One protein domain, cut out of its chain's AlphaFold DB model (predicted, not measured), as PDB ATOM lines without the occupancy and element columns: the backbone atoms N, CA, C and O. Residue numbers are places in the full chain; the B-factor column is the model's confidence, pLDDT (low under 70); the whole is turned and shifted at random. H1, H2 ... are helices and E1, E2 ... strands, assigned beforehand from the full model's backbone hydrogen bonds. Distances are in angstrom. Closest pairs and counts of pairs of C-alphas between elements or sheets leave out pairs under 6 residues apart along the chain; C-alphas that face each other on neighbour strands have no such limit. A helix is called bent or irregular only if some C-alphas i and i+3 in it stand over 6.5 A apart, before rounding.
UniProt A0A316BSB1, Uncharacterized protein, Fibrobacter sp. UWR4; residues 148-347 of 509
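This is residues 148 to 347 of the 509 residues of an uncharacterized protein of Fibrobacter sp. UWR4 (UniProt A0A316BSB1). The domain is a long rod of two halves set end to end: at one end a four-stranded sheet, E3, E4, E7 and E8, with the long helix H2 packed over one face and H3 along edge strand E3, and at the other end a loose sandwich of two three-stranded sheets, E1 E2 E9 and E6 E5 E10. The short helix H1 sits where the three sheets come near one another, and residues 342 to 347, in H4, stick out at the end of the printed part. The printed part has 200 residues with four named helices and ten named strands, in the order H1 E1 E2 H2 H3 E3 E4 E5 E6 E7 E8 E9 E10 H4, and its class is mixed, helices and strands. The sheets run E3 E4 E7 E8, E1 E2 E9 and E6 E5 E10, each antiparallel throughout. The whole is loose, with a radius of gyration of the C-alphas of 20.5 A, and spans 72 by 33 by 29 A.

The largest sheet holds E3, residues 231 to 236, E4, residues 244 to 249, E7, residues 279 to 284, and E8, residues 287 to 291. H2, residues 180 to 201, measures 27.8 A from first to last C-alpha; it is irregular, C-alphas 196 and 199 being 7.8 A apart, and has a kink of 46 degrees near residue 195. H3, residues 211 to 226, measures 22.9 A. The longest strands are E1, residues 153 to 164, 33.5 A, and E2, residues 167 to 178, 34.7 A; their sheet also holds E9, residues 304 to 312, 26.2 A. The third sheet holds E5, residues 253 to 259, E6, residues 262 to 269, and E10, residues 320 to 324. H1, residues 149 to 152, begins with C-alpha 149 at (133.404, 115.132, 166.962), and H4, residues 341 to 347, ends with C-alpha 347 at (149.879, 110.823, 148.825).

In the largest sheet E3 and E4 form a hairpin, with N 234 and O 246 2.9 A apart, within hydrogen-bond range. E4 and E7 are antiparallel neighbours, with N 281 and O 245 at 2.7 A, and E7 and E8 form a hairpin, with N 282 and O 289 at 2.9 A. H2 is on one face of this sheet, two layers, a helix over a sheet, at a height over the sheet of 7.3 A. It lies over E7 and E8 and runs along the strands, at 27 degrees to E8 on the local plane; its closest C-alphas to E8 are those of Gln 191 and Val 290, 5.6 A apart. H3 only grazes the sheet with its residues 214 to 225, the C-alphas of Asn 221 and Val 232 being the closest to E3, 5.7 A apart. H2 and H3 are close but not clearly touching, the closest C-alphas being those of Val 201 and Phe 213 at 5.7 A. H1 only grazes each of the three sheets; its closest C-alphas to E4 are those of Lys 149 and Ile 249, 5.8 A apart. The other two sheets form a sandwich, two sheets face to face, with 32 pairs of C-alphas within 10 A and their facing parts 10.2 A centre to centre; Phe 265 of E6 and Phe 305 of E9 have the closest C-alphas of those two strands, 6.8 A apart. The sheet E1 E2 E9 is twisted; N 160 and O 171 of the hairpin E1 and E2 are 2.8 A apart, and N 170 and O 309 of E2 and E9 also 2.8 A. In the third sheet N 255 and O 267 of the hairpin E5 and E6 are 2.9 A apart, and N 321 and O 258 of E10 and E5 2.8 A. H4 is on no sheet. In H3 and H4 every O i to N i+4 pair is within hydrogen-bond range, in H2 15 of 18, and H1 is too short for such a pair.

The two C-alphas farthest apart, those of Arg 165 and Gln 204, are 72.0 A apart. The printed part has no cut. The long links are E8 to E9, 12 residues, and E10 to H4, 16 residues. The mean pLDDT of the printed part is 86.1; residues 298 to 300, 314 to 316 and 338 to 347 are under 70, and H4 has a mean of 49.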
ATOM      1  N   SER A 148     129.726 112.371 168.783       86.00
ATOM      2  CA  SER A 148     130.676 112.499 167.672       86.00
ATOM      3  C   SER A 148     131.398 113.846 167.665       86.00
ATOM      4  O   SER A 148     130.908 114.828 168.222       86.00
ATOM      5  N   LYS A 149     132.573 113.913 167.017       87.75
ATOM      6  CA  LYS A 149     133.404 115.132 166.962       87.75
ATOM      7  C   LYS A 149     132.603 116.380 166.585       87.75
ATOM      8  O   LYS A 149     132.709 117.386 167.272       87.75
ATOM      9  N   ASP A 150     131.781 116.303 165.538       86.81
ATOM     10  CA  ASP A 150     130.955 117.406 165.030       86.81
ATOM     11  C   ASP A 150     129.958 117.966 166.060       86.81
ATOM     12  O   ASP A 150     129.720 119.173 166.084       86.81
ATOM     13  N   GLN A 151     129.441 117.128 166.965       86.81
ATOM     14  CA  GLN A 151     128.475 117.524 167.998       86.81
ATOM     15  C   GLN A 151     129.095 118.380 169.115       86.81
ATOM     16  O   GLN A 151     128.372 119.074 169.828       86.81
ATOM     17  N   PHE A 152     130.423 118.353 169.265       84.62
ATOM     18  CA  PHE A 152     131.149 119.187 170.226       84.62
ATOM     19  C   PHE A 152     131.645 120.510 169.639       84.62
ATOM     20  O   PHE A 152     132.195 121.313 170.386       84.62
ATOM     21  N   LEU A 153     131.523 120.752 168.331       89.62
ATOM     22  CA  LEU A 153     132.235 121.860 167.698       89.62
ATOM     23  C   LEU A 153     131.488 123.193 167.744       89.62
ATOM     24  O   LEU A 153     130.304 123.287 167.424       89.62
ATOM     25  N   ASN A 154     132.239 124.253 168.043       90.19
ATOM     26  CA  ASN A 154     131.851 125.642 167.844       90.19
ATOM     27  C   ASN A 154     132.836 126.365 166.907       90.19
ATOM     28  O   ASN A 154     133.960 125.917 166.665       90.19
ATOM     29  N   LEU A 155     132.388 127.502 166.374       91.00
ATOM     30  CA  LEU A 155     133.247 128.477 165.713       91.00
ATOM     31  C   LEU A 155     133.454 129.657 166.663       91.00
ATOM     32  O   LEU A 155     132.512 130.406 166.921       91.00
ATOM     33  N   GLU A 156     134.682 129.854 167.134       92.00
ATOM     34  CA  GLU A 156     135.086 131.107 167.778       92.00
ATOM     35  C   GLU A 156     135.591 132.092 166.720       92.00
ATOM     36  O   GLU A 156     136.222 131.696 165.740       92.00
ATOM     37  N   GLY A 157     135.320 133.381 166.916       90.94
ATOM     38  CA  GLY A 157     135.719 134.454 166.009       90.94
ATOM     39  C   GLY A 157     134.516 135.232 165.491       90.94
ATOM     40  O   GLY A 157     133.480 135.310 166.155       90.94
ATOM     41  N   GLY A 158     134.643 135.836 164.311       91.69
ATOM     42  CA  GLY A 158     133.571 136.670 163.783       91.69
ATOM     43  C   GLY A 158     133.815 137.268 162.405       91.69
ATOM     44  O   GLY A 158     134.783 136.961 161.707       91.69
ATOM     45  N   VAL A 159     132.888 138.155 162.039       90.75
ATOM     46  CA  VAL A 159     132.931 138.976 160.828       90.75
ATOM     47  C   VAL A 159     133.040 140.445 161.231       90.75
ATOM     48  O   VAL A 159     132.241 140.941 162.024       90.75
ATOM     49  N   TYR A 160     134.013 141.134 160.650       91.25
ATOM     50  CA  TYR A 160     134.333 142.544 160.840       91.25
ATOM     51  C   TYR A 160     134.069 143.283 159.524       91.25
ATOM     52  O   TYR A 160     134.354 142.753 158.448       91.25
ATOM     53  N   LEU A 161     133.492 144.483 159.590       90.00
ATOM     54  CA  LEU A 161     133.001 145.204 158.413       90.00
ATOM     55  C   LEU A 161     133.820 146.473 158.176       90.00
ATOM     56  O   LEU A 161     133.822 147.362 159.024       90.00
ATOM     57  N   GLU A 162     134.458 146.568 157.011       88.19
ATOM     58  CA  GLU A 162     135.211 147.748 156.573       88.19
ATOM     59  C   GLU A 162     134.457 148.481 155.447       88.19
ATOM     60  O   GLU A 162     133.968 147.830 154.519       88.19
ATOM     61  N   PRO A 163     134.330 149.819 155.478       89.38
ATOM     62  CA  PRO A 163     133.578 150.562 154.469       89.38
ATOM     63  C   PRO A 163     134.325 150.648 153.128       89.38
ATOM     64  O   PRO A 163     135.510 150.978 153.069       89.38
ATOM     65  N   LEU A 164     133.604 150.433 152.026       87.06
ATOM     66  CA  LEU A 164     134.086 150.613 150.653       87.06
ATOM     67  C   LEU A 164     133.325 151.758 149.970       87.06
ATOM     68  O   LEU A 164     132.224 152.120 150.366       87.06
ATOM     69  N   ARG A 165     133.869 152.297 148.869       85.25
ATOM     70  CA  ARG A 165     133.215 153.393 148.118       85.25
ATOM     71  C   ARG A 165     131.813 153.060 147.584       85.25
ATOM     72  O   ARG A 165     131.051 153.986 147.348       85.25
ATOM     73  N   ASN A 166     131.510 151.774 147.376       83.69
ATOM     74  CA  ASN A 166     130.254 151.273 146.802       83.69
ATOM     75  C   ASN A 166     129.631 150.141 147.662       83.69
ATOM     76  O   ASN A 166     128.973 149.244 147.128       83.69
ATOM     77  N   GLY A 167     129.891 150.113 148.976       88.31
ATOM     78  CA  GLY A 167     129.437 149.036 149.864       88.31
ATOM     79  C   GLY A 167     130.362 148.800 151.055       88.31
ATOM     80  O   GLY A 167     130.845 149.751 151.663       88.31
ATOM     81  N   PHE A 168     130.626 147.539 151.391       88.56
ATOM     82  CA  PHE A 168     131.516 147.163 152.494       88.56
ATOM     83  C   PHE A 168     132.231 145.836 152.228       88.56
ATOM     84  O   PHE A 168     131.733 144.979 151.502       88.56
ATOM     85  N   GLN A 169     133.388 145.658 152.854       89.44
ATOM     86  CA  GLN A 169     134.137 144.409 152.897       89.44
ATOM     87  C   GLN A 169     133.846 143.688 154.213       89.44
ATOM     88  O   GLN A 169     133.991 144.264 155.290       89.44
ATOM     89  N   ALA A 170     133.454 142.420 154.132       90.06
ATOM     90  CA  ALA A 170     133.281 141.535 155.275       90.06
ATOM     91  C   ALA A 170     134.549 140.693 155.470       90.06
ATOM     92  O   ALA A 170     134.731 139.651 154.832       90.06
ATOM     93  N   ASN A 171     135.429 141.156 156.352       91.88
ATOM     94  CA  ASN A 171     136.607 140.424 156.803       91.88
ATOM     95  C   ASN A 171     136.175 139.369 157.824       91.88
ATOM     96  O   ASN A 171     135.535 139.709 158.814       91.88
ATOM     97  N   HIS A 172     136.517 138.101 157.619       91.44
ATOM     98  CA  HIS A 172     136.202 137.027 158.560       91.44
ATOM     99  C   HIS A 172     137.473 136.399 159.125       91.44
ATOM    100  O   HIS A 172     138.477 136.257 158.425       91.44
ATOM    101  N   ASP A 173     137.421 136.028 160.401       94.25
ATOM    102  CA  ASP A 173     138.491 135.330 161.105       94.25
ATOM    103  C   ASP A 173     137.835 134.405 162.140       94.25
ATOM    104  O   ASP A 173     137.303 134.873 163.147       94.25
ATOM    105  N   PHE A 174     137.792 133.107 161.836       93.81
ATOM    106  CA  PHE A 174     137.148 132.070 162.645       93.81
ATOM    107  C   PHE A 174     138.109 130.913 162.923       93.81
ATOM    108  O   PHE A 174     138.884 130.524 162.054       93.81
ATOM    109  N   THR A 175     138.017 130.307 164.104       93.19
ATOM    110  CA  THR A 175     138.721 129.072 164.477       93.19
ATOM    111  C   THR A 175     137.698 128.006 164.856       93.19
ATOM    112  O   THR A 175     136.783 128.276 165.633       93.19
ATOM    113  N   LEU A 176     137.844 126.798 164.306       92.12
ATOM    114  CA  LEU A 176     136.999 125.653 164.645       92.12
ATOM    115  C   LEU A 176     137.571 124.933 165.870       92.12
ATOM    116  O   LEU A 176     138.705 124.451 165.839       92.12
ATOM    117  N   GLN A 177     136.794 124.858 166.945       92.12
ATOM    118  CA  GLN A 177     137.241 124.302 168.221       92.12
ATOM    119  C   GLN A 177     136.117 123.565 168.946       92.12
ATOM    120  O   GLN A 177     134.952 123.673 168.565       92.12
ATOM    121  N   TYR A 178     136.463 122.812 169.984       90.44
ATOM    122  CA  TYR A 178     135.486 122.083 170.783       90.44
ATOM    123  C   TYR A 178     134.904 122.993 171.877       90.44
ATOM    124  O   TYR A 178     135.567 123.908 172.364       90.44
ATOM    125  N   GLU A 179     133.633 122.795 172.230       89.25
ATOM    126  CA  GLU A 179     132.935 123.610 173.225       89.25
ATOM    127  C   GLU A 179     133.453 123.270 174.635       89.25
ATOM    128  O   GLU A 179     133.269 122.133 175.085       89.25
ATOM    129  N   PRO A 180     134.113 124.212 175.347       86.50
ATOM    130  CA  PRO A 180     134.872 123.866 176.548       86.50
ATOM    131  C   PRO A 180     134.035 123.313 177.704       86.50
ATOM    132  O   PRO A 180     134.560 122.555 178.519       86.50
ATOM    133  N   ASN A 181     132.752 123.672 177.812       88.19
ATOM    134  CA  ASN A 181     131.897 123.231 178.914       88.19
ATOM    135  C   ASN A 181     131.387 121.802 178.679       88.19
ATOM    136  O   ASN A 181     131.480 120.964 179.577       88.19
ATOM    137  N   HIS A 182     130.924 121.505 177.462       85.38
ATOM    138  CA  HIS A 182     130.581 120.161 177.003       85.38
ATOM    139  C   HIS A 182     131.796 119.236 177.099       85.38
ATOM    140  O   HIS A 182     131.701 118.161 177.686       85.38
ATOM    141  N   GLN A 183     132.955 119.666 176.588       87.19
ATOM    142  CA  GLN A 183     134.173 118.858 176.602       87.19
ATOM    143  C   GLN A 183     134.656 118.581 178.037       87.19
ATOM    144  O   GLN A 183     134.924 117.430 178.376       87.19
ATOM    145  N   LYS A 184     134.656 119.588 178.924       89.44
ATOM    146  CA  LYS A 184     134.952 119.407 180.358       89.44
ATOM    147  C   LYS A 184     133.971 118.449 181.042       89.44
ATOM    148  O   LYS A 184     134.397 117.623 181.843       89.44
ATOM    149  N   HIS A 185     132.677 118.526 180.730       88.81
ATOM    150  CA  HIS A 185     131.684 117.616 181.300       88.81
ATOM    151  C   HIS A 185     131.889 116.170 180.822       88.81
ATOM    152  O   HIS A 185     131.874 115.244 181.633       88.81
ATOM    153  N   SER A 186     132.179 115.971 179.532       89.44
ATOM    154  CA  SER A 186     132.565 114.662 178.998       89.44
ATOM    155  C   SER A 186     133.860 114.140 179.619       89.44
ATOM    156  O   SER A 186     133.928 112.951 179.915       89.44
ATOM    157  N   PHE A 187     134.846 115.001 179.901       93.12
ATOM    158  CA  PHE A 187     136.057 114.607 180.628       93.12
ATOM    159  C   PHE A 187     135.735 114.123 182.051       93.12
ATOM    160  O   PHE A 187     136.235 113.082 182.469       93.12
ATOM    161  N   GLU A 188     134.857 114.816 182.781       92.38
ATOM    162  CA  GLU A 188     134.434 114.427 184.136       92.38
ATOM    163  C   GLU A 188     133.664 113.097 184.191       92.38
ATOM    164  O   GLU A 188     133.752 112.384 185.194       92.38
ATOM    165  N   ILE A 189     132.902 112.757 183.145       92.00
ATOM    166  CA  ILE A 189     132.210 111.462 183.028       92.00
ATOM    167  C   ILE A 189     133.207 110.366 182.639       92.00
ATOM    168  O   ILE A 189     133.292 109.341 183.314       92.00
ATOM    169  N   ALA A 190     133.998 110.599 181.591       93.94
ATOM    170  CA  ALA A 190     134.971 109.646 181.068       93.94
ATOM    171  C   ALA A 190     136.072 109.292 182.083       93.94
ATOM    172  O   ALA A 190     136.503 108.142 182.133       93.94
ATOM    173  N   GLN A 191     136.492 110.248 182.921       94.44
ATOM    174  CA  GLN A 191     137.472 110.016 183.985       94.44
ATOM    175  C   GLN A 191     136.911 109.031 185.017       94.44
ATOM    176  O   GLN A 191     137.543 108.016 185.288       94.44
ATOM    177  N   LYS A 192     135.683 109.261 185.507       92.50
ATOM    178  CA  LYS A 192     135.000 108.352 186.447       92.50
ATOM    179  C   LYS A 192     134.737 106.979 185.837       92.50
ATOM    180  O   LYS A 192     134.912 105.970 186.518       92.50
ATOM    181  N   TRP A 193     134.320 106.934 184.567       95.06
ATOM    182  CA  TRP A 193     134.150 105.681 183.831       95.06
ATOM    183  C   TRP A 193     135.463 104.897 183.803       95.06
ATOM    184  O   TRP A 193     135.495 103.749 184.233       95.06
ATOM    185  N   GLY A 194     136.558 105.532 183.377       93.75
ATOM    186  CA  GLY A 194     137.858 104.879 183.286       93.75
ATOM    187  C   GLY A 194     138.371 104.431 184.653       93.75
ATOM    188  O   GLY A 194     138.789 103.285 184.786       93.75
ATOM    189  N   GLU A 195     138.290 105.281 185.681       90.38
ATOM    190  CA  GLU A 195     138.657 104.945 187.067       90.38
ATOM    191  C   GLU A 195     137.891 103.720 187.590       90.38
ATOM    192  O   GLU A 195     138.488 102.854 188.225       90.38
ATOM    193  N   THR A 196     136.596 103.617 187.277       89.44
ATOM    194  CA  THR A 196     135.735 102.496 187.694       89.44
ATOM    195  C   THR A 196     136.007 101.220 186.889       89.44
ATOM    196  O   THR A 196     136.047 100.127 187.445       89.44
ATOM    197  N   CYS A 197     136.196 101.345 185.574       90.81
ATOM    198  CA  CYS A 197     136.246 100.215 184.644       90.81
ATOM    199  C   CYS A 197     137.657  99.682 184.357       90.81
ATOM    200  O   CYS A 197     137.781  98.589 183.797       90.81
ATOM    201  N   ARG A 198     138.717 100.414 184.739       91.06
ATOM    202  CA  ARG A 198     140.128 100.117 184.420       91.06
ATOM    203  C   ARG A 198     140.496  98.643 184.589       91.06
ATOM    204  O   ARG A 198     141.058  98.055 183.672       91.06
ATOM    205  N   GLU A 199     140.203  98.048 185.742       86.19
ATOM    206  CA  GLU A 199     140.667  96.689 186.074       86.19
ATOM    207  C   GLU A 199     139.938  95.590 185.282       86.19
ATOM    208  O   GLU A 199     140.449  94.477 185.133       86.19
ATOM    209  N   MET A 200     138.782  95.929 184.707       88.00
ATOM    210  CA  MET A 200     137.961  95.027 183.903       88.00
ATOM    211  C   MET A 200     138.344  95.113 182.427       88.00
ATOM    212  O   MET A 200     138.611  94.078 181.808       88.00
ATOM    213  N   VAL A 201     138.423  96.337 181.889       90.81
ATOM    214  CA  VAL A 201     138.642  96.606 180.455       90.81
ATOM    215  C   VAL A 201     140.110  96.541 180.034       90.81
ATOM    216  O   VAL A 201     140.387  96.263 178.869       90.81
ATOM    217  N   VAL A 202     141.061  96.758 180.949       89.38
ATOM    218  CA  VAL A 202     142.504  96.614 180.687       89.38
ATOM    219  C   VAL A 202     142.964  95.196 181.056       89.38
ATOM    220  O   VAL A 202     142.445  94.560 181.979       89.38
ATOM    221  N   ARG A 203     143.944  94.666 180.318       84.56
ATOM    222  CA  ARG A 203     144.612  93.396 180.639       84.56
ATOM    223  C   ARG A 203     145.389  93.499 181.954       84.56
ATOM    224  O   ARG A 203     145.865  94.566 182.328       84.56
ATOM    225  N   GLN A 204     145.576  92.363 182.629       77.06
ATOM    226  CA  GLN A 204     146.337  92.291 183.887       77.06
ATOM    227  C   GLN A 204     147.834  92.608 183.710       77.06
ATOM    228  O   GLN A 204     148.474  93.051 184.656       77.06
ATOM    229  N   ASP A 205     148.371  92.431 182.499       76.31
ATOM    230  CA  ASP A 205     149.721  92.863 182.105       76.31
ATOM    231  C   ASP A 205     149.842  94.378 181.829       76.31
ATOM    232  O   ASP A 205     150.948  94.908 181.795       76.31
ATOM    233  N   GLY A 206     148.723  95.091 181.655       75.75
ATOM    234  CA  GLY A 206     148.698  96.515 181.312       75.75
ATOM    235  C   GLY A 206     149.101  96.854 179.869       75.75
ATOM    236  O   GLY A 206     149.128  98.032 179.519       75.75
ATOM    237  N   GLU A 207     149.392  95.868 179.014       77.94
ATOM    238  CA  GLU A 207     149.891  96.102 177.647       77.94
ATOM    239  C   GLU A 207     148.777  96.432 176.640       77.94
ATOM    240  O   GLU A 207     149.048  96.951 175.557       77.94
ATOM    241  N   GLY A 208     147.516  96.155 176.978       86.81
ATOM    242  CA  GLY A 208     146.385  96.364 176.078       86.81
ATOM    243  C   GLY A 208     145.022  96.206 176.745       86.81
ATOM    244  O   GLY A 208     144.911  95.960 177.946       86.81
ATOM    245  N   PHE A 209     143.970  96.312 175.938       90.44
ATOM    246  CA  PHE A 209     142.594  96.039 176.357       90.44
ATOM    247  C   PHE A 209     142.307  94.532 176.435       90.44
ATOM    248  O   PHE A 209     142.915  93.727 175.725       90.44
ATOM    249  N   ALA A 210     141.388  94.141 177.317       87.81
ATOM    250  CA  ALA A 210     140.911  92.769 177.433       87.81
ATOM    251  C   ALA A 210     140.174  92.363 176.136       87.81
ATOM    252  O   ALA A 210     139.326  93.131 175.686       87.81
ATOM    253  N   PRO A 211     140.425  91.176 175.541       88.31
ATOM    254  CA  PRO A 211     139.826  90.805 174.252       88.31
ATOM    255  C   PRO A 211     138.296  90.908 174.222       88.31
ATOM    256  O   PRO A 211     137.747  91.533 173.325       88.31
ATOM    257  N   PHE A 212     137.617  90.428 175.269       86.06
ATOM    258  CA  PHE A 212     136.157  90.509 175.374       86.06
ATOM    259  C   PHE A 212     135.623  91.954 175.474       86.06
ATOM    260  O   PHE A 212     134.498  92.222 175.069       86.06
ATOM    261  N   PHE A 213     136.428  92.913 175.957       93.25
ATOM    262  CA  PHE A 213     136.051  94.331 175.906       93.25
ATOM    263  C   PHE A 213     136.125  94.884 174.479       93.25
ATOM    264  O   PHE A 213     135.320  95.742 174.140       93.25
ATOM    265  N   LEU A 214     137.030  94.386 173.630       92.25
ATOM    266  CA  LEU A 214     137.061  94.756 172.210       92.25
ATOM    267  C   LEU A 214     135.822  94.212 171.481       92.25
ATOM    268  O   LEU A 214     135.163  94.972 170.777       92.25
ATOM    269  N   ASP A 215     135.444  92.954 171.738       90.69
ATOM    270  CA  ASP A 215     134.211  92.354 171.202       90.69
ATOM    271  C   ASP A 215     132.958  93.167 171.612       90.69
ATOM    272  O   ASP A 215     132.093  93.474 170.786       90.69
ATOM    273  N   ALA A 216     132.878  93.571 172.888       92.38
ATOM    274  CA  ALA A 216     131.793  94.406 173.410       92.38
ATOM    275  C   ALA A 216     131.816  95.846 172.851       92.38
ATOM    276  O   ALA A 216     130.759  96.439 172.618       92.38
ATOM    277  N   LEU A 217     133.002  96.406 172.585       94.94
ATOM    278  CA  LEU A 217     133.169  97.729 171.978       94.94
ATOM    279  C   LEU A 217     132.723  97.742 170.508       94.94
ATOM    280  O   LEU A 217     132.083  98.698 170.072       94.94
ATOM    281  N   ASP A 218     132.993  96.674 169.755       93.94
ATOM    282  CA  ASP A 218     132.511  96.524 168.378       93.94
ATOM    283  C   ASP A 218     130.984  96.335 168.323       93.94
ATOM    284  O   ASP A 218     130.325  96.933 167.466       93.94
ATOM    285  N   LYS A 219     130.390  95.612 169.287       94.38
ATOM    286  CA  LYS A 219     128.926  95.566 169.477       94.38
ATOM    287  C   LYS A 219     128.351  96.966 169.737       94.38
ATOM    288  O   LYS A 219     127.427  97.376 169.034       94.38
ATOM    289  N   LEU A 220     128.924  97.719 170.680       95.25
ATOM    290  CA  LEU A 220     128.524  99.099 170.989       95.25
ATOM    291  C   LEU A 220     128.627 100.018 169.758       95.25
ATOM    292  O   LEU A 220     127.700 100.772 169.464       95.25
ATOM    293  N   ASN A 221     129.733  99.944 169.013       95.44
ATOM    294  CA  ASN A 221     129.939 100.706 167.780       95.44
ATOM    295  C   ASN A 221     128.882 100.357 166.711       95.44
ATOM    296  O   ASN A 221     128.390 101.248 166.013       95.44
ATOM    297  N   GLY A 222     128.488  99.083 166.610       94.81
ATOM    298  CA  GLY A 222     127.393  98.629 165.751       94.81
ATOM    299  C   GLY A 222     126.026  99.188 166.162       94.81
ATOM    300  O   GLY A 222     125.266  99.642 165.305       94.81
ATOM    301  N   GLU A 223     125.724  99.219 167.460       94.50
ATOM    302  CA  GLU A 223     124.478  99.781 168.008       94.50
ATOM    303  C   GLU A 223     124.401 101.305 167.827       94.50
ATOM    304  O   GLU A 223     123.377 101.823 167.375       94.50
ATOM    305  N   LEU A 224     125.501 102.026 168.080       94.50
ATOM    306  CA  LEU A 224     125.620 103.462 167.809       94.50
ATOM    307  C   LEU A 224     125.363 103.774 166.327       94.50
ATOM    308  O   LEU A 224     124.559 104.657 166.016       94.50
ATOM    309  N   ALA A 225     125.980 103.019 165.413       92.88
ATOM    310  CA  ALA A 225     125.769 103.173 163.975       92.88
ATOM    311  C   ALA A 225     124.334 102.813 163.541       92.88
ATOM    312  O   ALA A 225     123.767 103.491 162.682       92.88
ATOM    313  N   GLY A 226     123.726 101.786 164.149       91.19
ATOM    314  CA  GLY A 226     122.330 101.395 163.920       91.19
ATOM    315  C   GLY A 226     121.329 102.471 164.350       91.19
ATOM    316  O   GLY A 226     120.354 102.724 163.643       91.19
ATOM    317  N   ASN A 227     121.623 103.178 165.443       90.44
ATOM    318  CA  ASN A 227     120.854 104.331 165.924       90.44
ATOM    319  C   ASN A 227     121.164 105.639 165.161       90.44
ATOM    320  O   ASN A 227     120.678 106.706 165.538       90.44
ATOM    321  N   GLY A 228     121.961 105.580 164.088       87.38
ATOM    322  CA  GLY A 228     122.309 106.732 163.251       87.38
ATOM    323  C   GLY A 228     123.354 107.675 163.855       87.38
ATOM    324  O   GLY A 228     123.580 108.752 163.302       87.38
ATOM    325  N   SER A 229     124.002 107.295 164.961       90.75
ATOM    326  CA  SER A 229     125.103 108.072 165.529       90.75
ATOM    327  C   SER A 229     126.337 108.008 164.631       90.75
ATOM    328  O   SER A 229     126.640 106.989 164.006       90.75
ATOM    329  N   LEU A 230     127.082 109.112 164.592       92.31
ATOM    330  CA  LEU A 230     128.399 109.169 163.962       92.31
ATOM    331  C   LEU A 230     129.535 108.959 164.970       92.31
ATOM    332  O   LEU A 230     130.698 108.998 164.576       92.31
ATOM    333  N   ALA A 231     129.228 108.752 166.255       93.38
ATOM    334  CA  ALA A 231     130.232 108.461 167.270       93.38
ATOM    335  C   ALA A 231     130.781 107.042 167.073       93.38
ATOM    336  O   ALA A 231     130.022 106.105 166.831       93.38
ATOM    337  N   VAL A 232     132.098 106.888 167.189       94.69
ATOM    338  CA  VAL A 232     132.767 105.585 167.225       94.69
ATOM    339  C   VAL A 232     133.861 105.616 168.286       94.69
ATOM    340  O   VAL A 232     134.634 106.576 168.360       94.69
ATOM    341  N   TYR A 233     133.934 104.571 169.103       95.25
ATOM    342  CA  TYR A 233     135.050 104.351 170.014       95.25
ATOM    343  C   TYR A 233     136.132 103.527 169.324       95.25
ATOM    344  O   TYR A 233     135.849 102.538 168.648       95.25
ATOM    345  N   LYS A 234     137.385 103.939 169.508       94.44
ATOM    346  CA  LYS A 234     138.575 103.312 168.932       94.44
ATOM    347  C   LYS A 234     139.632 103.119 170.011       94.44
ATOM    348  O   LYS A 234     139.723 103.910 170.947       94.44
ATOM    349  N   THR A 235     140.463 102.098 169.862       94.25
ATOM    350  CA  THR A 235     141.583 101.825 170.770       94.25
ATOM    351  C   THR A 235     142.920 102.125 170.103       94.25
ATOM    352  O   THR A 235     143.123 101.795 168.935       94.25
ATOM    353  N   ASP A 236     143.846 102.702 170.859       91.19
ATOM    354  CA  ASP A 236     145.254 102.861 170.507       91.19
ATOM    355  C   ASP A 236     146.109 102.149 171.567       91.19
ATOM    356  O   ASP A 236     145.945 102.373 172.768       91.19
ATOM    357  N   THR A 237     146.997 101.260 171.128       87.94
ATOM    358  CA  THR A 237     147.962 100.538 171.975       87.94
ATOM    359  C   THR A 237     149.390 100.683 171.437       87.94
ATOM    360  O   THR A 237     150.239  99.827 171.677       87.94
ATOM    361  N   THR A 238     149.668 101.740 170.664       82.50
ATOM    362  CA  THR A 238     151.008 102.009 170.104       82.50
ATOM    363  C   THR A 238     152.034 102.393 171.171       82.50
ATOM    364  O   THR A 238     153.233 102.194 170.968       82.50
ATOM    365  N   VAL A 239     151.578 102.901 172.320       79.38
ATOM    366  CA  VAL A 239     152.411 103.196 173.490       79.38
ATOM    367  C   VAL A 239     152.275 102.059 174.508       79.38
ATOM    368  O   VAL A 239     151.228 101.881 175.130       79.38
ATOM    369  N   VAL A 240     153.352 101.290 174.682       77.31
ATOM    370  CA  VAL A 240     153.424 100.164 175.630       77.31
ATOM    371  C   VAL A 240     153.154 100.650 177.057       77.31
ATOM    372  O   VAL A 240     153.688 101.675 177.479       77.31
ATOM    373  N   GLY A 241     152.306  99.929 177.798       80.19
ATOM    374  CA  GLY A 241     151.880 100.314 179.152       80.19
ATOM    375  C   GLY A 241     150.948 101.536 179.211       80.19
ATOM    376  O   GLY A 241     150.672 102.032 180.305       80.19
ATOM    377  N   LYS A 242     150.476 102.027 178.054       88.62
ATOM    378  CA  LYS A 242     149.503 103.121 177.931       88.62
ATOM    379  C   LYS A 242     148.418 102.836 176.872       88.62
ATOM    380  O   LYS A 242     148.263 103.609 175.919       88.62
ATOM    381  N   PRO A 243     147.629 101.751 177.013       92.31
ATOM    382  CA  PRO A 243     146.428 101.577 176.205       92.31
ATOM    383  C   PRO A 243     145.498 102.787 176.374       92.31
ATOM    384  O   PRO A 243     145.285 103.288 177.481       92.31
ATOM    385  N   THR A 244     144.969 103.279 175.257       95.06
ATOM    386  CA  THR A 244     144.156 104.496 175.188       95.06
ATOM    387  C   THR A 244     142.868 104.216 174.423       95.06
ATOM    388  O   THR A 244     142.904 103.799 173.267       95.06
ATOM    389  N   LEU A 245     141.721 104.457 175.054       96.12
ATOM    390  CA  LEU A 245     140.417 104.463 174.392       96.12
ATOM    391  C   LEU A 245     140.131 105.899 173.949       96.12
ATOM    392  O   LEU A 245     140.304 106.821 174.741       96.12
ATOM    393  N   TYR A 246     139.707 106.123 172.711       95.06
ATOM    394  CA  TYR A 246     139.386 107.461 172.221       95.06
ATOM    395  C   TYR A 246     138.106 107.477 171.396       95.06
ATOM    396  O   TYR A 246     137.734 106.487 170.767       95.06
ATOM    397  N   MET A 247     137.421 108.617 171.418       93.38
ATOM    398  CA  MET A 247     136.200 108.842 170.653       93.38
ATOM    399  C   MET A 247     136.538 109.571 169.352       93.38
ATOM    400  O   MET A 247     137.366 110.486 169.319       93.38
ATOM    401  N   ASP A 248     135.917 109.158 168.257       91.00
ATOM    402  CA  ASP A 248     136.148 109.711 166.926       91.00
ATOM    403  C   ASP A 248     134.839 109.735 166.119       91.00
ATOM    404  O   ASP A 248     133.771 109.395 166.634       91.00
ATOM    405  N   ILE A 249     134.911 110.163 164.858       90.88
ATOM    406  CA  ILE A 249     133.780 110.155 163.930       90.88
ATOM    407  C   ILE A 249     133.858 108.960 162.960       90.88
ATOM    408  O   ILE A 249     134.917 108.656 162.405       90.88
ATOM    409  N   SER A 250     132.739 108.257 162.766       88.94
ATOM    410  CA  SER A 250     132.664 107.021 161.968       88.94
ATOM    411  C   SER A 250     132.689 107.267 160.457       88.94
ATOM    412  O   SER A 250     133.103 106.399 159.688       88.94
ATOM    413  N   LYS A 251     132.262 108.459 160.024       87.94
ATOM    414  CA  LYS A 251     132.244 108.932 158.633       87.94
ATOM    415  C   LYS A 251     132.602 110.422 158.609       87.94
ATOM    416  O   LYS A 251     132.208 111.125 159.537       87.94
ATOM    417  N   PRO A 252     133.318 110.931 157.590       88.12
ATOM    418  CA  PRO A 252     133.574 112.363 157.475       88.12
ATOM    419  C   PRO A 252     132.281 113.180 157.378       88.12
ATOM    420  O   PRO A 252     131.323 112.729 156.751       88.12
ATOM    421  N   VAL A 253     132.283 114.384 157.953       89.31
ATOM    422  CA  VAL A 253     131.170 115.342 157.889       89.31
ATOM    423  C   VAL A 253     131.690 116.720 157.481       89.31
ATOM    424  O   VAL A 253     132.631 117.261 158.073       89.31
ATOM    425  N   ARG A 254     131.061 117.305 156.465       91.25
ATOM    426  CA  ARG A 254     131.281 118.668 155.983       91.25
ATOM    427  C   ARG A 254     130.389 119.679 156.708       91.25
ATOM    428  O   ARG A 254     129.241 119.403 157.060       91.25
ATOM    429  N   SER A 255     130.890 120.901 156.834       91.38
ATOM    430  CA  SER A 255     130.087 122.087 157.140       91.38
ATOM    431  C   SER A 255     130.505 123.282 156.295       91.38
ATOM    432  O   SER A 255     131.606 123.332 155.752       91.38
ATOM    433  N   ALA A 256     129.621 124.269 156.179       92.88
ATOM    434  CA  ALA A 256     129.898 125.519 155.484       92.88
ATOM    435  C   ALA A 256     129.361 126.717 156.268       92.88
ATOM    436  O   ALA A 256     128.303 126.640 156.901       92.88
ATOM    437  N   TYR A 257     130.097 127.826 156.226       92.62
ATOM    438  CA  TYR A 257     129.663 129.096 156.800       92.62
ATOM    439  C   TYR A 257     129.213 130.040 155.691       92.62
ATOM    440  O   TYR A 257     129.975 130.369 154.777       92.62
ATOM    441  N   TYR A 258     127.975 130.505 155.806       91.75
ATOM    442  CA  TYR A 258     127.340 131.428 154.880       91.75
ATOM    443  C   TYR A 258     127.081 132.777 155.543       91.75
ATOM    444  O   TYR A 258     126.641 132.839 156.687       91.75
ATOM    445  N   LEU A 259     127.275 133.856 154.789       90.69
ATOM    446  CA  LEU A 259     126.891 135.213 155.160       90.69
ATOM    447  C   LEU A 259     125.995 135.770 154.051       90.69
ATOM    448  O   LEU A 259     126.411 135.867 152.901       90.69
ATOM    449  N   ASN A 260     124.730 136.069 154.366       87.06
ATOM    450  CA  ASN A 260     123.729 136.528 153.386       87.06
ATOM    451  C   ASN A 260     123.630 135.673 152.096       87.06
ATOM    452  O   ASN A 260     123.341 136.189 151.018       87.06
ATOM    453  N   GLY A 261     123.852 134.359 152.199       83.75
ATOM    454  CA  GLY A 261     123.802 133.428 151.064       83.75
ATOM    455  C   GLY A 261     125.110 133.285 150.276       83.75
ATOM    456  O   GLY A 261     125.204 132.392 149.440       83.75
ATOM    457  N   VAL A 262     126.148 134.070 150.580       87.19
ATOM    458  CA  VAL A 262     127.505 133.849 150.053       87.19
ATOM    459  C   VAL A 262     128.260 132.909 150.993       87.19
ATOM    460  O   VAL A 262     128.306 133.147 152.201       87.19
ATOM    461  N   LYS A 263     128.861 131.841 150.457       90.19
ATOM    462  CA  LYS A 263     129.750 130.957 151.226       90.19
ATOM    463  C   LYS A 263     131.067 131.682 151.508       90.19
ATOM    464  O   LYS A 263     131.736 132.101 150.570       90.19
ATOM    465  N   LEU A 264     131.441 131.805 152.782       89.94
ATOM    466  CA  LEU A 264     132.742 132.356 153.183       89.94
ATOM    467  C   LEU A 264     133.821 131.268 153.178       89.94
ATOM    468  O   LEU A 264     134.895 131.455 152.617       89.94
ATOM    469  N   PHE A 265     133.517 130.120 153.785       90.19
ATOM    470  CA  PHE A 265     134.407 128.966 153.873       90.19
ATOM    471  C   PHE A 265     133.611 127.672 154.072       90.19
ATOM    472  O   PHE A 265     132.411 127.689 154.361       90.19
ATOM    473  N   HIS A 266     134.301 126.543 153.931       91.38
ATOM    474  CA  HIS A 266     133.804 125.222 154.293       91.38
ATOM    475  C   HIS A 266     134.861 124.469 155.105       91.38
ATOM    476  O   HIS A 266     136.053 124.767 155.017       91.38
ATOM    477  N   ALA A 267     134.407 123.518 155.908       89.25
ATOM    478  CA  ALA A 267     135.214 122.672 156.768       89.25
ATOM    479  C   ALA A 267     134.828 121.209 156.548       89.25
ATOM    480  O   ALA A 267     133.689 120.903 156.197       89.25
ATOM    481  N   ARG A 268     135.764 120.300 156.808       86.88
ATOM    482  CA  ARG A 268     135.524 118.857 156.817       86.88
ATOM    483  C   ARG A 268     136.196 118.247 158.034       86.88
ATOM    484  O   ARG A 268     137.407 118.395 158.211       86.88
ATOM    485  N   VAL A 269     135.386 117.589 158.854       87.38
ATOM    486  CA  VAL A 269     135.808 116.801 160.009       87.38
ATOM    487  C   VAL A 269     135.860 115.351 159.555       87.38
ATOM    488  O   VAL A 269     134.828 114.761 159.248       87.38
ATOM    489  N   SER A 270     137.064 114.798 159.482       86.06
ATOM    490  CA  SER A 270     137.319 113.398 159.138       86.06
ATOM    491  C   SER A 270     137.728 112.625 160.400       86.06
ATOM    492  O   SER A 270     138.145 113.224 161.396       86.06
ATOM    493  N   GLY A 271     137.604 111.296 160.368       84.44
ATOM    494  CA  GLY A 271     138.206 110.437 161.392       84.44
ATOM    495  C   GLY A 271     139.734 110.536 161.354       84.44
ATOM    496  O   GLY A 271     140.302 110.805 160.296       84.44
ATOM    497  N   GLY A 272     140.396 110.327 162.490       83.50
ATOM    498  CA  GLY A 272     141.834 110.585 162.636       83.50
ATOM    499  C   GLY A 272     142.508 109.758 163.736       83.50
ATOM    500  O   GLY A 272     141.850 108.933 164.377       83.50
ATOM    501  N   PRO A 273     143.821 109.951 163.958       85.38
ATOM    502  CA  PRO A 273     144.550 109.316 165.056       85.38
ATOM    503  C   PRO A 273     144.069 109.828 166.423       85.38
ATOM    504  O   PRO A 273     143.454 110.894 166.522       85.38
ATOM    505  N   ALA A 274     144.416 109.118 167.502       86.50
ATOM    506  CA  ALA A 274     144.086 109.531 168.869       86.50
ATOM    507  C   ALA A 274     144.575 110.961 169.193       86.50
ATOM    508  O   ALA A 274     143.888 111.720 169.881       86.50
ATOM    509  N   SER A 275     145.718 111.378 168.640       85.31
ATOM    510  CA  SER A 275     146.261 112.740 168.773       85.31
ATOM    511  C   SER A 275     145.359 113.850 168.214       85.31
ATOM    512  O   SER A 275     145.510 114.991 168.629       85.31
ATOM    513  N   GLU A 276     144.394 113.542 167.340       86.62
ATOM    514  CA  GLU A 276     143.395 114.492 166.816       86.62
ATOM    515  C   GLU A 276     141.983 114.240 167.402       86.62
ATOM    516  O   GLU A 276     140.978 114.698 166.853       86.62
ATOM    517  N   SER A 277     141.864 113.475 168.495       89.56
ATOM    518  CA  SER A 277     140.591 113.211 169.186       89.56
ATOM    519  C   SER A 277     140.193 114.325 170.165       89.56
ATOM    520  O   SER A 277     141.029 114.921 170.842       89.56
ATOM    521  N   HIS A 278     138.882 114.558 170.277       89.81
ATOM    522  CA  HIS A 278     138.259 115.424 171.282       89.81
ATOM    523  C   HIS A 278     138.157 114.781 172.667       89.81
ATOM    524  O   HIS A 278     137.949 115.506 173.637       89.81
ATOM    525  N   LEU A 279     138.284 113.452 172.765       93.50
ATOM    526  CA  LEU A 279     138.210 112.690 174.011       93.50
ATOM    527  C   LEU A 279     139.099 111.441 173.942       93.50
ATOM    528  O   LEU A 279     138.790 110.484 173.230       93.50
ATOM    529  N   ARG A 280     140.154 111.427 174.756       95.38
ATOM    530  CA  ARG A 280     141.058 110.302 175.011       95.38
ATOM    531  C   ARG A 280     140.961 109.884 176.475       95.38
ATOM    532  O   ARG A 280     140.944 110.735 177.356       95.38
ATOM    533  N   ILE A 281     140.967 108.582 176.728       96.38
ATOM    534  CA  ILE A 281     140.993 107.945 178.047       96.38
ATOM    535  C   ILE A 281     142.208 107.020 178.059       96.38
ATOM    536  O   ILE A 281     142.163 105.912 177.521       96.38
ATOM    537  N   ALA A 282     143.321 107.502 178.607       95.50
ATOM    538  CA  ALA A 282     144.571 106.759 178.672       95.50
ATOM    539  C   ALA A 282     144.735 106.085 180.039       95.50
ATOM    540  O   ALA A 282     144.547 106.715 181.083       95.50
ATOM    541  N   PHE A 283     145.119 104.812 180.034       93.56
ATOM    542  CA  PHE A 283     145.348 104.017 181.237       93.56
ATOM    543  C   PHE A 283     146.859 103.862 181.435       93.56
ATOM    544  O   PHE A 283     147.489 103.091 180.719       93.56
ATOM    545  N   GLU A 284     147.460 104.609 182.366       87.25
ATOM    546  CA  GLU A 284     148.921 104.692 182.521       87.25
ATOM    547  C   GLU A 284     149.390 104.454 183.964       87.25
ATOM    548  O   GLU A 284     148.971 105.140 184.897       87.25
ATOM    549  N   ASN A 285     150.292 103.483 184.155       76.06
ATOM    550  CA  ASN A 285     150.975 103.193 185.429       76.06
ATOM    551  C   ASN A 285     150.045 103.106 186.660       76.06
ATOM    552  O   ASN A 285     150.318 103.691 187.706       76.06
ATOM    553  N   GLY A 286     148.920 102.398 186.520       74.56
ATOM    554  CA  GLY A 286     147.907 102.240 187.575       74.56
ATOM    555  C   GLY A 286     146.814 103.315 187.591       74.56
ATOM    556  O   GLY A 286     145.758 103.090 188.174       74.56
ATOM    557  N   ASN A 287     147.030 104.441 186.910       86.31
ATOM    558  CA  ASN A 287     146.128 105.588 186.887       86.31
ATOM    559  C   ASN A 287     145.314 105.658 185.588       86.31
ATOM    560  O   ASN A 287     145.571 104.948 184.613       86.31
ATOM    561  N   VAL A 288     144.345 106.569 185.583       93.06
ATOM    562  CA  VAL A 288     143.540 106.942 184.420       93.06
ATOM    563  C   VAL A 288     143.713 108.433 184.184       93.06
ATOM    564  O   VAL A 288     143.650 109.219 185.130       93.06
ATOM    565  N   LYS A 289     143.930 108.822 182.930       94.88
ATOM    566  CA  LYS A 289     144.027 110.217 182.515       94.88
ATOM    567  C   LYS A 289     143.128 110.467 181.316       94.88
ATOM    568  O   LYS A 289     143.331 109.880 180.253       94.88
ATOM    569  N   VAL A 290     142.178 111.380 181.485       94.75
ATOM    570  CA  VAL A 290     141.364 111.898 180.388       94.75
ATOM    571  C   VAL A 290     141.874 113.256 179.916       94.75
ATOM    572  O   VAL A 290     142.118 114.158 180.717       94.75
ATOM    573  N   ASP A 291     142.037 113.391 178.602       93.50
ATOM    574  CA  ASP A 291     142.303 114.656 177.916       93.50
ATOM    575  C   ASP A 291     141.778 114.615 176.468       93.50
ATOM    576  O   ASP A 291     141.090 113.678 176.067       93.50
ATOM    577  N   GLY A 292     142.055 115.647 175.679       90.25
ATOM    578  CA  GLY A 292     141.655 115.751 174.279       90.25
ATOM    579  C   GLY A 292     142.185 117.045 173.669       90.25
ATOM    580  O   GLY A 292     142.698 117.909 174.383       90.25
ATOM    581  N   GLU A 293     142.063 117.193 172.354       88.44
ATOM    582  CA  GLU A 293     142.374 118.465 171.702       88.44
ATOM    583  C   GLU A 293     141.296 119.506 172.013       88.44
ATOM    584  O   GLU A 293     140.109 119.224 171.883       88.44
ATOM    585  N   ASN A 294     141.697 120.724 172.388       84.62
ATOM    586  CA  ASN A 294     140.757 121.832 172.638       84.62
ATOM    587  C   ASN A 294     140.306 122.518 171.332       84.62
ATOM    588  O   ASN A 294     139.234 123.109 171.263       84.62
ATOM    589  N   VAL A 295     141.129 122.452 170.282       84.56
ATOM    590  CA  VAL A 295     140.893 123.059 168.959       84.56
ATOM    591  C   VAL A 295     140.921 121.949 167.912       84.56
ATOM    592  O   VAL A 295     141.636 120.967 168.105       84.56
ATOM    593  N   VAL A 296     140.204 122.082 166.791       83.44
ATOM    594  CA  VAL A 296     140.366 121.127 165.686       83.44
ATOM    595  C   VAL A 296     141.756 121.293 165.091       83.44
ATOM    596  O   VAL A 296     142.038 122.262 164.382       83.44
ATOM    597  N   VAL A 297     142.623 120.338 165.401       77.31
ATOM    598  CA  VAL A 297     143.909 120.147 164.742       77.31
ATOM    599  C   VAL A 297     143.695 119.248 163.529       77.31
ATOM    600  O   VAL A 297     142.946 118.274 163.598       77.31
ATOM    601  N   LYS A 298     144.344 119.588 162.416       68.94
ATOM    602  CA  LYS A 298     144.400 118.769 161.208       68.94
ATOM    603  C   LYS A 298     145.820 118.808 160.665       68.94
ATOM    604  O   LYS A 298     146.306 119.876 160.301       68.94
ATOM    605  N   ARG A 299     146.498 117.657 160.628       65.06
ATOM    606  CA  ARG A 299     147.909 117.531 160.199       65.06
ATOM    607  C   ARG A 299     148.867 118.440 160.998       65.06
ATOM    608  O   ARG A 299     149.869 118.913 160.469       65.06
ATOM    609  N   GLY A 300     148.553 118.682 162.273       68.62
ATOM    610  CA  GLY A 300     149.345 119.514 163.191       68.62
ATOM    611  C   GLY A 300     149.007 121.013 163.207       68.62
ATOM    612  O   GLY A 300     149.481 121.717 164.098       68.62
ATOM    613  N   GLU A 301     148.164 121.512 162.298       75.56
ATOM    614  CA  GLU A 301     147.737 122.919 162.281       75.56
ATOM    615  C   GLU A 301     146.311 123.103 162.822       75.56
ATOM    616  O   GLU A 301     145.447 122.243 162.652       75.56
ATOM    617  N   LYS A 302     146.048 124.246 163.473       85.19
ATOM    618  CA  LYS A 302     144.703 124.625 163.939       85.19
ATOM    619  C   LYS A 302     143.827 125.019 162.752       85.19
ATOM    620  O   LYS A 302     144.209 125.900 161.982       85.19
ATOM    621  N   LEU A 303     142.630 124.447 162.648       86.56
ATOM    622  CA  LEU A 303     141.710 124.725 161.549       86.56
ATOM    623  C   LEU A 303     141.079 126.124 161.692       86.56
ATOM    624  O   LEU A 303     140.092 126.327 162.405       86.56
ATOM    625  N   ARG A 304     141.694 127.099 161.015       90.81
ATOM    626  CA  ARG A 304     141.337 128.521 161.042       90.81
ATOM    627  C   ARG A 304     140.959 129.014 159.647       90.81
ATOM    628  O   ARG A 304     141.678 128.779 158.680       90.81
ATOM    629  N   PHE A 305     139.859 129.751 159.563       91.75
ATOM    630  CA  PHE A 305     139.304 130.310 158.336       91.75
ATOM    631  C   PHE A 305     139.427 131.828 158.371       91.75
ATOM    632  O   PHE A 305     138.791 132.489 159.193       91.75
ATOM    633  N   LYS A 306     140.261 132.379 157.487       92.38
ATOM    634  CA  LYS A 306     140.502 133.817 157.393       92.38
ATOM    635  C   LYS A 306     140.460 134.279 155.943       92.38
ATOM    636  O   LYS A 306     141.126 133.697 155.092       92.38
ATOM    637  N   GLY A 307     139.728 135.356 155.683       91.06
ATOM    638  CA  GLY A 307     139.585 135.933 154.350       91.06
ATOM    639  C   GLY A 307     138.659 137.144 154.343       91.06
ATOM    640  O   GLY A 307     138.244 137.630 155.396       91.06
ATOM    641  N   SER A 308     138.313 137.625 153.153       89.56
ATOM    642  CA  SER A 308     137.411 138.761 152.966       89.56
ATOM    643  C   SER A 308     136.471 138.545 151.781       89.56
ATOM    644  O   SER A 308     136.795 137.815 150.845       89.56
ATOM    645  N   VAL A 309     135.280 139.146 151.844       88.31
ATOM    646  CA  VAL A 309     134.285 139.144 150.759       88.31
ATOM    647  C   VAL A 309     133.630 140.520 150.688       88.31
ATOM    648  O   VAL A 309     133.172 141.034 151.708       88.31
ATOM    649  N   ASP A 310     133.552 141.102 149.494       89.00
ATOM    650  CA  ASP A 310     132.960 142.424 149.274       89.00
ATOM    651  C   ASP A 310     131.456 142.324 148.974       89.00
ATOM    652  O   ASP A 310     131.012 141.482 148.192       89.00
ATOM    653  N   TYR A 311     130.668 143.217 149.574       85.75
ATOM    654  CA  TYR A 311     129.214 143.291 149.445       85.75
ATOM    655  C   TYR A 311     128.778 144.683 148.971       85.75
ATOM    656  O   TYR A 311     129.323 145.694 149.427       85.75
ATOM    657  N   PRO A 312     127.751 144.781 148.109       82.75
ATOM    658  CA  PRO A 312     127.186 146.067 147.729       82.75
ATOM    659  C   PRO A 312     126.336 146.655 148.865       82.75
ATOM    660  O   PRO A 312     125.506 145.948 149.431       82.75
ATOM    661  N   GLU A 313     126.419 147.974 149.077       73.88
ATOM    662  CA  GLU A 313     125.244 148.857 149.178       73.88
ATOM    663  C   GLU A 313     124.043 148.527 150.097       73.88
ATOM    664  O   GLU A 313     123.641 149.252 151.000       73.88
ATOM    665  N   LYS A 314     123.319 147.481 149.690       65.12
ATOM    666  CA  LYS A 314     121.863 147.354 149.817       65.12
ATOM    667  C   LYS A 314     121.412 146.224 150.748       65.12
ATOM    668  O   LYS A 314     120.229 145.889 150.768       65.12
ATOM    669  N   THR A 315     122.311 145.625 151.529       63.50
ATOM    670  CA  THR A 315     121.950 144.580 152.503       63.50
ATOM    671  C   THR A 315     121.519 145.186 153.841       63.50
ATOM    672  O   THR A 315     122.349 145.488 154.692       63.50
ATOM    673  N   ALA A 316     120.207 145.321 154.059       59.56
ATOM    674  CA  ALA A 316     119.640 145.921 155.276       59.56
ATOM    675  C   ALA A 316     119.882 145.121 156.579       59.56
ATOM    676  O   ALA A 316     119.662 145.647 157.670       59.56
ATOM    677  N   LYS A 317     120.303 143.854 156.478       73.81
ATOM    678  CA  LYS A 317     120.781 143.002 157.579       73.81
ATOM    679  C   LYS A 317     121.880 142.074 157.063       73.81
ATOM    680  O   LYS A 317     121.880 141.736 155.879       73.81
ATOM    681  N   LEU A 318     122.767 141.642 157.955       77.88
ATOM    682  CA  LEU A 318     123.761 140.594 157.719       77.88
ATOM    683  C   LEU A 318     123.445 139.401 158.620       77.88
ATOM    684  O   LEU A 318     123.558 139.496 159.838       77.88
ATOM    685  N   ASN A 319     123.044 138.289 158.010       85.31
ATOM    686  CA  ASN A 319     122.775 137.032 158.694       85.31
ATOM    687  C   ASN A 319     123.897 136.042 158.362       85.31
ATOM    688  O   ASN A 319     123.986 135.557 157.230       85.31
ATOM    689  N   GLY A 320     124.747 135.756 159.347       87.88
ATOM    690  CA  GLY A 320     125.692 134.644 159.302       87.88
ATOM    691  C   GLY A 320     125.023 133.348 159.765       87.88
ATOM    692  O   GLY A 320     124.281 133.360 160.748       87.88
ATOM    693  N   ARG A 321     125.271 132.228 159.080       90.00
ATOM    694  CA  ARG A 321     124.833 130.891 159.501       90.00
ATOM    695  C   ARG A 321     125.894 129.849 159.162       90.00
ATOM    696  O   ARG A 321     126.319 129.730 158.016       90.00
ATOM    697  N   TRP A 322     126.248 129.052 160.160       91.31
ATOM    698  CA  TRP A 322     126.985 127.804 159.991       91.31
ATOM    699  C   TRP A 322     125.995 126.647 159.811       91.31
ATOM    700  O   TRP A 322     124.928 126.640 160.433       91.31
ATOM    701  N   ILE A 323     126.308 125.711 158.917       91.56
ATOM    702  CA  ILE A 323     125.439 124.588 158.546       91.56
ATOM    703  C   ILE A 323     126.290 123.321 158.456       91.56
ATOM    704  O   ILE A 323     127.349 123.356 157.830       91.56
ATOM    705  N   TRP A 324     125.815 122.220 159.039       91.19
ATOM    706  CA  TRP A 324     126.407 120.881 158.952       91.19
ATOM    707  C   TRP A 324     125.606 119.992 157.994       91.19
ATOM    708  O   TRP A 324     124.375 120.019 158.021       91.19
ATOM    709  N   GLU A 325     126.273 119.175 157.173       90.62
ATOM    710  CA  GLU A 325     125.576 118.354 156.166       90.62
ATOM    711  C   GLU A 325     124.676 117.262 156.769       90.62
ATOM    712  O   GLU A 325     123.690 116.863 156.151       90.62
ATOM    713  N   ASN A 326     124.961 116.836 158.005       87.44
ATOM    714  CA  ASN A 326     124.179 115.863 158.770       87.44
ATOM    715  C   ASN A 326     123.044 116.488 159.616       87.44
ATOM    716  O   ASN A 326     122.404 115.767 160.380       87.44
ATOM    717  N   GLN A 327     122.778 117.800 159.514       85.88
ATOM    718  CA  GLN A 327     121.794 118.496 160.360       85.88
ATOM    719  C   GLN A 327     120.755 119.304 159.566       85.88
ATOM    720  O   GLN A 327     121.074 120.298 158.917       85.88
ATOM    721  N   GLY A 328     119.475 118.959 159.744       79.88
ATOM    722  CA  GLY A 328     118.335 119.736 159.243       79.88
ATOM    723  C   GLY A 328     118.080 119.586 157.740       79.88
ATOM    724  O   GLY A 328     118.508 118.616 157.122       79.88
ATOM    725  N   ASN A 329     117.342 120.537 157.153       79.44
ATOM    726  CA  ASN A 329     117.212 120.616 155.696       79.44
ATOM    727  C   ASN A 329     118.365 121.448 155.113       79.44
ATOM    728  O   ASN A 329     118.585 122.589 155.533       79.44
ATOM    729  N   ASN A 330     119.038 120.856 154.127       86.44
ATOM    730  CA  ASN A 330     120.223 121.356 153.447       86.44
ATOM    731  C   ASN A 330     120.013 121.600 151.935       86.44
ATOM    732  O   ASN A 330     120.986 121.762 151.199       86.44
ATOM    733  N   ASP A 331     118.758 121.668 151.470       82.19
ATOM    734  CA  ASP A 331     118.389 122.055 150.101       82.19
ATOM    735  C   ASP A 331     119.138 123.322 149.639       82.19
ATOM    736  O   ASP A 331     118.998 124.403 150.214       82.19
ATOM    737  N   GLY A 332     119.928 123.191 148.570       78.50
ATOM    738  CA  GLY A 332     120.680 124.298 147.968       78.50
ATOM    739  C   GLY A 332     121.955 124.726 148.713       78.50
ATOM    740  O   GLY A 332     122.553 125.732 148.331       78.50
ATOM    741  N   VAL A 333     122.392 123.995 149.745       87.19
ATOM    742  CA  VAL A 333     123.649 124.268 150.462       87.19
ATOM    743  C   VAL A 333     124.826 123.563 149.774       87.19
ATOM    744  O   VAL A 333     124.806 122.357 149.552       87.19
ATOM    745  N   ASP A 334     125.880 124.317 149.462       88.75
ATOM    746  CA  ASP A 334     127.127 123.817 148.870       88.75
ATOM    747  C   ASP A 334     128.201 123.680 149.964       88.75
ATOM    748  O   ASP A 334     128.922 124.623 150.304       88.75
ATOM    749  N   PHE A 335     128.342 122.468 150.495       88.31
ATOM    750  CA  PHE A 335     129.331 122.121 151.521       88.31
ATOM    751  C   PHE A 335     130.785 122.031 151.020       88.31
ATOM    752  O   PHE A 335     131.679 121.705 151.798       88.31
ATOM    753  N   GLY A 336     131.047 122.324 149.743       82.56
ATOM    754  CA  GLY A 336     132.327 122.035 149.104       82.56
ATOM    755  C   GLY A 336     132.467 120.561 148.690       82.56
ATOM    756  O   GLY A 336     131.543 119.763 148.881       82.56
ATOM    757  N   PRO A 337     133.604 120.192 148.079       75.81
ATOM    758  CA  PRO A 337     133.802 118.896 147.431       75.81
ATOM    759  C   PRO A 337     133.669 117.688 148.373       75.81
ATOM    760  O   PRO A 337     134.151 117.677 149.505       75.81
ATOM    761  N   GLU A 338     133.058 116.616 147.860       65.81
ATOM    762  CA  GLU A 338     132.944 115.321 148.554       65.81
ATOM    763  C   GLU A 338     134.270 114.561 148.618       65.81
ATOM    764  O   GLU A 338     134.487 113.753 149.523       65.81
ATOM    765  N   ILE A 339     135.168 114.817 147.664       59.16
ATOM    766  CA  ILE A 339     136.437 114.105 147.504       59.16
ATOM    767  C   ILE A 339     137.523 115.096 147.061       59.16
ATOM    768  O   ILE A 339     137.810 115.219 145.877       59.16
ATOM    769  N   ASP A 340     138.131 115.786 148.027       51.06
ATOM    770  CA  ASP A 340     139.357 116.593 147.822       51.06
ATOM    771  C   ASP A 340     140.505 116.138 148.755       51.06
ATOM    772  O   ASP A 340     141.687 116.365 148.510       51.06
ATOM    773  N   GLU A 341     140.164 115.400 149.817       52.91
ATOM    774  CA  GLU A 341     141.118 114.839 150.781       52.91
ATOM    775  C   GLU A 341     141.780 113.546 150.291       52.91
ATOM    776  O   GLU A 341     142.981 113.386 150.469       52.91
ATOM    777  N   ALA A 342     141.064 112.658 149.589       47.12
ATOM    778  CA  ALA A 342     141.586 111.336 149.217       47.12
ATOM    779  C   ALA A 342     142.864 111.381 148.352       47.12
ATOM    780  O   ALA A 342     143.721 110.506 148.472       47.12
ATOM    781  N   ALA A 343     143.032 112.411 147.514       47.91
ATOM    782  CA  ALA A 343     144.259 112.616 146.741       47.91
ATOM    783  C   ALA A 343     145.440 113.030 147.638       47.91
ATOM    784  O   ALA A 343     146.559 112.564 147.443       47.91
ATOM    785  N   GLN A 344     145.196 113.860 148.653       48.16
ATOM    786  CA  GLN A 344     146.227 114.279 149.602       48.16
ATOM    787  C   GLN A 344     146.533 113.191 150.630       48.16
ATOM    788  O   GLN A 344     147.696 112.984 150.945       48.16
ATOM    789  N   ASP A 345     145.525 112.469 151.115       47.28
ATOM    790  CA  ASP A 345     145.677 111.446 152.149       47.28
ATOM    791  C   ASP A 345     146.245 110.136 151.588       47.28
ATOM    792  O   ASP A 345     146.978 109.453 152.291       47.28
ATOM    793  N   SER A 346     146.016 109.810 150.308       49.59
ATOM    794  CA  SER A 346     146.748 108.718 149.640       49.59
ATOM    795  C   SER A 346     148.210 109.084 149.375       49.59
ATOM    796  O   SER A 346     149.092 108.269 149.641       49.59
ATOM    797  N   ILE A 347     148.500 110.317 148.939       51.47
ATOM    798  CA  ILE A 347     149.879 110.823 148.825       51.47
ATOM    799  C   ILE A 347     150.555 110.885 150.202       51.47
ATOM    800  O   ILE A 347     151.722 110.523 150.318       51.47
TER     801      ILE A 347